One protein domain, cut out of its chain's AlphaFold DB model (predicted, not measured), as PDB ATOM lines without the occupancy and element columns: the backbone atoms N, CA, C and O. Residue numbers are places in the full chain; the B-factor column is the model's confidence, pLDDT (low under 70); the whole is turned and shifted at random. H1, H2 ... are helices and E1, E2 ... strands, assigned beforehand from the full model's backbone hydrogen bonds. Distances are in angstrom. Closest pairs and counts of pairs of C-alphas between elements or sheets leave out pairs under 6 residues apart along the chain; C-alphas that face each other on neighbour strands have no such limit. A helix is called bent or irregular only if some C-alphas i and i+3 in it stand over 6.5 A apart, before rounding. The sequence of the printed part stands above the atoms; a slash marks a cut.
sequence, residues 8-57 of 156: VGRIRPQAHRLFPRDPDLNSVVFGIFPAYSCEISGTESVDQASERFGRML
ATOM      1  N   VAL A   8     410.869 526.947 872.730       94.81
ATOM      2  CA  VAL A   8     410.994 528.407 872.657       94.81
ATOM      3  C   VAL A   8     409.630 529.005 872.332       94.81
ATOM      4  O   VAL A   8     409.071 528.768 871.262       94.81
ATOM      5  N   GLY A   9     409.105 529.804 873.258       94.81
ATOM      6  CA  GLY A   9     407.874 530.557 873.079       94.81
ATOM      7  C   GLY A   9     408.096 531.802 872.223       94.81
ATOM      8  O   GLY A   9     409.105 532.500 872.353       94.81
ATOM      9  N   ARG A  10     407.116 532.106 871.367       96.00
ATOM     10  CA  ARG A  10     407.043 533.353 870.601       96.00
ATOM     11  C   ARG A  10     405.701 534.027 870.842       96.00
ATOM     12  O   ARG A  10     404.665 533.477 870.473       96.00
ATOM     13  N   ILE A  11     405.724 535.245 871.370       96.62
ATOM     14  CA  ILE A  11     404.532 536.075 871.568       96.62
ATOM     15  C   ILE A  11     404.483 537.192 870.520       96.62
ATOM     16  O   ILE A  11     405.502 537.802 870.194       96.62
ATOM     17  N   ARG A  12     403.301 537.426 869.943       96.50
ATOM     18  CA  ARG A  12     403.095 538.413 868.869       96.50
ATOM     19  C   ARG A  12     402.870 539.818 869.447       96.50
ATOM     20  O   ARG A  12     402.312 539.897 870.544       96.50
ATOM     21  N   PRO A  13     403.164 540.891 868.687       97.31
ATOM     22  CA  PRO A  13     402.882 542.281 869.062       97.31
ATOM     23  C   PRO A  13     401.521 542.525 869.721       97.31
ATOM     24  O   PRO A  13     401.414 543.221 870.727       97.31
ATOM     25  N   GLN A  14     400.467 541.922 869.164       96.94
ATOM     26  CA  GLN A  14     399.081 542.133 869.585       96.94
ATOM     27  C   GLN A  14     398.784 541.543 870.969       96.94
ATOM     28  O   GLN A  14     397.834 541.961 871.623       96.94
ATOM     29  N   ALA A  15     399.584 540.570 871.407       96.50
ATOM     30  CA  ALA A  15     399.370 539.815 872.634       96.50
ATOM     31  C   ALA A  15     400.379 540.172 873.738       96.50
ATOM     32  O   ALA A  15     400.345 539.584 874.813       96.50
ATOM     33  N   HIS A  16     401.285 541.129 873.517       95.75
ATOM     34  CA  HIS A  16     402.200 541.584 874.561       95.75
ATOM     35  C   HIS A  16     402.265 543.102 874.677       95.75
ATOM     36  O   HIS A  16     401.932 543.857 873.767       95.75
ATOM     37  N   ARG A  17     402.796 543.553 875.813       94.12
ATOM     38  CA  ARG A  17     403.052 544.967 876.112       94.12
ATOM     39  C   ARG A  17     404.501 545.181 876.548       94.12
ATOM     40  O   ARG A  17     404.745 545.810 877.570       94.12
ATOM     41  N   LEU A  18     405.453 544.596 875.816       94.38
ATOM     42  CA  LEU A  18     406.887 544.670 876.125       94.38
ATOM     43  C   LEU A  18     407.457 546.087 875.974       94.38
ATOM     44  O   LEU A  18     408.326 546.472 876.752       94.38
ATOM     45  N   PHE A  19     406.933 546.878 875.033       95.69
ATOM     46  CA  PHE A  19     407.363 548.260 874.794       95.69
ATOM     47  C   PHE A  19     406.192 549.234 874.993       95.69
ATOM     48  O   PHE A  19     405.772 549.914 874.064       95.69
ATOM     49  N   PRO A  20     405.627 549.347 876.210       93.69
ATOM     50  CA  PRO A  20     404.390 550.100 876.427       93.69
ATOM     51  C   PRO A  20     404.553 551.617 876.233       93.69
ATOM     52  O   PRO A  20     403.560 552.330 876.145       93.69
ATOM     53  N   ARG A  21     405.797 552.115 876.198       97.00
ATOM     54  CA  ARG A  21     406.134 553.530 875.969       97.00
ATOM     55  C   ARG A  21     406.464 553.850 874.507       97.00
ATOM     56  O   ARG A  21     406.628 555.021 874.193       97.00
ATOM     57  N   ASP A  22     406.568 552.836 873.651       97.31
ATOM     58  CA  ASP A  22     406.887 552.966 872.228       97.31
ATOM     59  C   ASP A  22     405.918 552.077 871.424       97.31
ATOM     60  O   ASP A  22     406.213 550.905 871.163       97.31
ATOM     61  N   PRO A  23     404.707 552.583 871.115       95.19
ATOM     62  CA  PRO A  23     403.677 551.805 870.431       95.19
ATOM     63  C   PRO A  23     404.101 551.338 869.038       95.19
ATOM     64  O   PRO A  23     403.750 550.222 868.650       95.19
ATOM     65  N   ASP A  24     404.879 552.154 868.322       97.25
ATOM     66  CA  ASP A  24     405.374 551.831 866.985       97.25
ATOM     67  C   ASP A  24     406.295 550.611 867.061       97.25
ATOM     68  O   ASP A  24     406.057 549.616 866.370       97.25
ATOM     69  N   LEU A  25     407.259 550.614 867.990       97.06
ATOM     70  CA  LEU A  25     408.116 549.455 868.236       97.06
ATOM     71  C   LEU A  25     407.326 548.245 868.759       97.06
ATOM     72  O   LEU A  25     407.520 547.127 868.275       97.06
ATOM     73  N   ASN A  26     406.403 548.437 869.712       97.25
ATOM     74  CA  ASN A  26     405.595 547.334 870.250       97.25
ATOM     75  C   ASN A  26     404.779 546.640 869.155       97.25
ATOM     76  O   ASN A  26     404.565 545.436 869.254       97.25
ATOM     77  N   SER A  27     404.333 547.380 868.132       96.75
ATOM     78  CA  SER A  27     403.486 546.866 867.049       96.75
ATOM     79  C   SER A  27     404.209 545.937 866.062       96.75
ATOM     80  O   SER A  27     403.543 545.184 865.348       96.75
ATOM     81  N   VAL A  28     405.548 545.941 866.049       97.25
ATOM     82  CA  VAL A  28     406.365 545.185 865.078       97.25
ATOM     83  C   VAL A  28     407.298 544.144 865.704       97.25
ATOM     84  O   VAL A  28     407.814 543.284 864.990       97.25
ATOM     85  N   VAL A  29     407.527 544.183 867.021       97.31
ATOM     86  CA  VAL A  29     408.445 543.257 867.704       97.31
ATOM     87  C   VAL A  29     407.726 541.998 868.174       97.31
ATOM     88  O   VAL A  29     406.638 542.070 868.720       97.31
ATOM     89  N   PHE A  30     408.365 540.840 868.022       97.25
ATOM     90  CA  PHE A  30     407.954 539.604 868.687       97.25
ATOM     91  C   PHE A  30     408.776 539.399 869.961       97.25
ATOM     92  O   PHE A  30     409.997 539.556 869.949       97.25
ATOM     93  N   GLY A  31     408.125 538.980 871.043       96.06
ATOM     94  CA  GLY A  31     408.821 538.503 872.237       96.06
ATOM     95  C   GLY A  31     409.226 537.040 872.080       96.06
ATOM     96  O   GLY A  31     408.399 536.217 871.688       96.06
ATOM     97  N   ILE A  32     410.475 536.713 872.412       96.50
ATOM     98  CA  ILE A  32     411.000 535.340 872.441       96.50
ATOM     99  C   ILE A  32     411.389 534.991 873.876       96.50
ATOM    100  O   ILE A  32     412.035 535.796 874.546       96.50
ATOM    101  N   PHE A  33     411.005 533.808 874.353       94.88
ATOM    102  CA  PHE A  33     411.295 533.374 875.720       94.88
ATOM    103  C   PHE A  33     411.421 531.846 875.829       94.88
ATOM    104  O   PHE A  33     410.802 531.125 875.046       94.88
ATOM    105  N   PRO A  34     412.205 531.328 876.789       94.88
ATOM    106  CA  PRO A  34     412.239 529.899 877.075       94.88
ATOM    107  C   PRO A  34     410.942 529.445 877.767       94.88
ATOM    108  O   PRO A  34     410.416 530.133 878.652       94.88
ATOM    109  N   ALA A  35     410.419 528.292 877.361       94.88
ATOM    110  CA  ALA A  35     409.140 527.769 877.832       94.88
ATOM    111  C   ALA A  35     409.155 526.240 877.950       94.88
ATOM    112  O   ALA A  35     410.127 525.586 877.563       94.88
ATOM    113  N   TYR A  36     408.080 525.692 878.516       94.44
ATOM    114  CA  TYR A  36     407.812 524.256 878.523       94.44
ATOM    115  C   TYR A  36     406.674 523.924 877.544       94.44
ATOM    116  O   TYR A  36     405.743 524.718 877.391       94.44
ATOM    117  N   SER A  37     406.732 522.765 876.886       93.00
ATOM    118  CA  SER A  37     405.755 522.329 875.874       93.00
ATOM    119  C   SER A  37     404.319 522.347 876.401       93.00
ATOM    120  O   SER A  37     403.404 522.776 875.703       93.00
ATOM    121  N   CYS A  38     404.136 521.998 877.677       94.38
ATOM    122  CA  CYS A  38     402.835 521.972 878.334       94.38
ATOM    123  C   CYS A  38     402.198 523.356 878.551       94.38
ATOM    124  O   CYS A  38     401.060 523.434 879.007       94.38
ATOM    125  N   GLU A  39     402.900 524.458 878.274       95.12
ATOM    126  CA  GLU A  39     402.441 525.819 878.579       95.12
ATOM    127  C   GLU A  39     401.740 526.516 877.414       95.12
ATOM    128  O   GLU A  39     401.054 527.521 877.638       95.12
ATOM    129  N   ILE A  40     401.961 526.037 876.190       93.88
ATOM    130  CA  ILE A  40     401.595 526.724 874.950       93.88
ATOM    131  C   ILE A  40     400.911 525.720 874.031       93.88
ATOM    132  O   ILE A  40     401.493 524.689 873.704       93.88
ATOM    133  N   SER A  41     399.702 526.041 873.575       93.81
ATOM    134  CA  SER A  41     399.001 525.221 872.584       93.81
ATOM    135  C   SER A  41     399.364 525.571 871.144       93.81
ATOM    136  O   SER A  41     399.208 524.753 870.237       93.81
ATOM    137  N   GLY A  42     399.828 526.801 870.914       92.38
ATOM    138  CA  GLY A  42     400.134 527.345 869.590       92.38
ATOM    139  C   GLY A  42     398.896 527.804 868.809       92.38
ATOM    140  O   GLY A  42     399.027 528.386 867.729       92.38
ATOM    141  N   THR A  43     397.705 527.567 869.352       92.56
ATOM    142  CA  THR A  43     396.393 527.869 868.758       92.56
ATOM    143  C   THR A  43     395.645 528.960 869.521       92.56
ATOM    144  O   THR A  43     394.493 529.249 869.196       92.56
ATOM    145  N   GLU A  44     396.279 529.572 870.524       93.94
ATOM    146  CA  GLU A  44     395.661 530.592 871.361       93.94
ATOM    147  C   GLU A  44     395.170 531.787 870.539       93.94
ATOM    148  O   GLU A  44     395.845 532.281 869.623       93.94
ATOM    149  N   SER A  45     394.004 532.309 870.923       94.25
ATOM    150  CA  SER A  45     393.585 533.635 870.480       94.25
ATOM    151  C   SER A  45     394.554 534.706 871.003       94.25
ATOM    152  O   SER A  45     395.337 534.480 871.929       94.25
ATOM    153  N   VAL A  46     394.497 535.911 870.430       95.69
ATOM    154  CA  VAL A  46     395.310 537.044 870.907       95.69
ATOM    155  C   VAL A  46     395.029 537.344 872.381       95.69
ATOM    156  O   VAL A  46     395.969 537.568 873.141       95.69
ATOM    157  N   ASP A  47     393.763 537.292 872.795       94.50
ATOM    158  CA  ASP A  47     393.361 537.556 874.179       94.50
ATOM    159  C   ASP A  47     393.872 536.472 875.129       94.50
ATOM    160  O   ASP A  47     394.451 536.791 876.165       94.50
ATOM    161  N   GLN A  48     393.756 535.199 874.737       95.12
ATOM    162  CA  GLN A  48     394.293 534.068 875.499       95.12
ATOM    163  C   GLN A  48     395.812 534.166 875.655       95.12
ATOM    164  O   GLN A  48     396.343 534.028 876.757       95.12
ATOM    165  N   ALA A  49     396.519 534.447 874.559       96.38
ATOM    166  CA  ALA A  49     397.964 534.624 874.578       96.38
ATOM    167  C   ALA A  49     398.373 535.820 875.457       96.38
ATOM    168  O   ALA A  49     399.350 535.725 876.198       96.38
ATOM    169  N   SER A  50     397.608 536.916 875.421       96.12
ATOM    170  CA  SER A  50     397.825 538.114 876.244       96.12
ATOM    171  C   SER A  50     397.612 537.854 877.733       96.12
ATOM    172  O   SER A  50     398.444 538.242 878.558       96.12
ATOM    173  N   GLU A  51     396.544 537.142 878.090       94.50
ATOM    174  CA  GLU A  51     396.274 536.723 879.464       94.50
ATOM    175  C   GLU A  51     397.393 535.819 879.995       94.50
ATOM    176  O   GLU A  51     397.988 536.106 881.042       94.50
ATOM    177  N   ARG A  52     397.739 534.773 879.235       94.31
ATOM    178  CA  ARG A  52     398.794 533.816 879.589       94.31
ATOM    179  C   ARG A  52     400.138 534.505 879.759       94.31
ATOM    180  O   ARG A  52     400.761 534.367 880.812       94.31
ATOM    181  N   PHE A  53     400.567 535.268 878.757       95.12
ATOM    182  CA  PHE A  53     401.861 535.944 878.765       95.12
ATOM    183  C   PHE A  53     401.945 537.028 879.846       95.12
ATOM    184  O   PHE A  53     402.961 537.150 880.520       95.12
ATOM    185  N   GLY A  54     400.881 537.816 880.023       91.81
ATOM    186  CA  GLY A  54     400.890 538.966 880.924       91.81
ATOM    187  C   GLY A  54     400.679 538.632 882.401       91.81
ATOM    188  O   GLY A  54     401.097 539.418 883.251       91.81
ATOM    189  N   ARG A  55     400.007 537.518 882.725       89.31
ATOM    190  CA  ARG A  55     399.574 537.227 884.107       89.31
ATOM    191  C   ARG A  55     400.046 535.891 884.662       89.31
ATOM    192  O   ARG A  55     400.217 535.787 885.873       89.31
ATOM    193  N   MET A  56     400.237 534.882 883.815       91.38
ATOM    194  CA  MET A  56     400.496 533.511 884.278       91.38
ATOM    195  C   MET A  56     401.941 533.078 884.039       91.38
ATOM    196  O   MET A  56     402.575 532.501 884.923       91.38
ATOM    197  N   LEU A  57     402.484 533.387 882.862       92.56
ATOM    198  CA  LEU A  57     403.850 533.040 882.496       92.56
ATOM    199  C   LEU A  57     404.830 534.075 883.046       92.56
ATOM    200  O   LEU A  57     404.948 535.191 882.545       92.56
TER     201      LEU A  57
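What this domain is: This is residues 8 to 57 of the 156 residues of an uncharacterized protein of Actinobacteria bacterium OK006 (UniProt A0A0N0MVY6). A short ribbon of two antiparallel strands, E1 and E2, has a wide loop at one end, with the helix H1 at the far end of that loop, and the longer helix H2 beside the ribbon, running across the long axis of the whole. After E2 the chain makes a second loop, residues 36 to 45, at the opposite end from H1 and folds back to H2, which comes nearest to E1 around Ile 11. The printed part has 50 residues, with two named helices and two named strands in the order E1, H1, E2, H2. The class is mixed, helices and strands, and the sheet has the order E1 - E2. The whole is compact, with a radius of gyration of the C-alphas of 10.7 A, and its outline is elongated, spanning 32 by 19 by 17 A.

How they stand to each other: The sheet pairs E1, residues 8 to 11, with E2, residues 31 to 35. The two are antiparallel neighbours, with an angle of 143 degrees between their N-to-C directions. C-alphas 8 and 34 face each other at 4.8 A, and C-alphas 11 and 31 at 5.0 A. N 9 and O 33 are within hydrogen-bond range at 2.8 A, as are N 31 and O 11 at 3.0 A. H2, residues 46 to 56, has 2 pairs of C-alphas within 8 A of E1; the closest are those of Ile 11 and Ala 49, 7.4 A apart. The centres of E1 and H2 are 12.2 A apart. H1, residues 23 to 28, and H2 are apart. In H2 every O i to N i+4 pair is within hydrogen-bond range; in H1 1 of 2 is, beside 3 of 3 O i to N i+3 pairs.

Where its parts are: E1 runs from C-alpha 8 at (410.994, 528.407, 872.657) to C-alpha 11, 10.1 A. E2 is the longest strand by residues, from Gly 31 to Ala 35, 12.1 A. H1 runs from Pro 23, with its C-alpha at (403.677, 551.805, 870.431), to Val 28, 8.9 A. H2 is the longest helix by residues and measures 14.8 A from Val 46 to Met 56, whose C-alpha is at (400.496, 533.511, 884.278). H2 is neither bent nor irregular, but only just: C-alphas 53 and 56 are 6.2 A apart.

The domain as a whole: The two C-alphas farthest apart are those of Asp 24, in H1, and Cys 38, in the link from E2 to H2, at 32.0 A. The first and last printed C-alphas, of Val 8 and Leu 57, are 13.0 A apart. The link from E1 to H1 is long, with 11 residues; that from H1 to E2 is tight, with 2; that from E2 to H2 is short, with 10. The printed part has no cut. The mean pLDDT of the printed part is 95.1, and no printed residue is under 70.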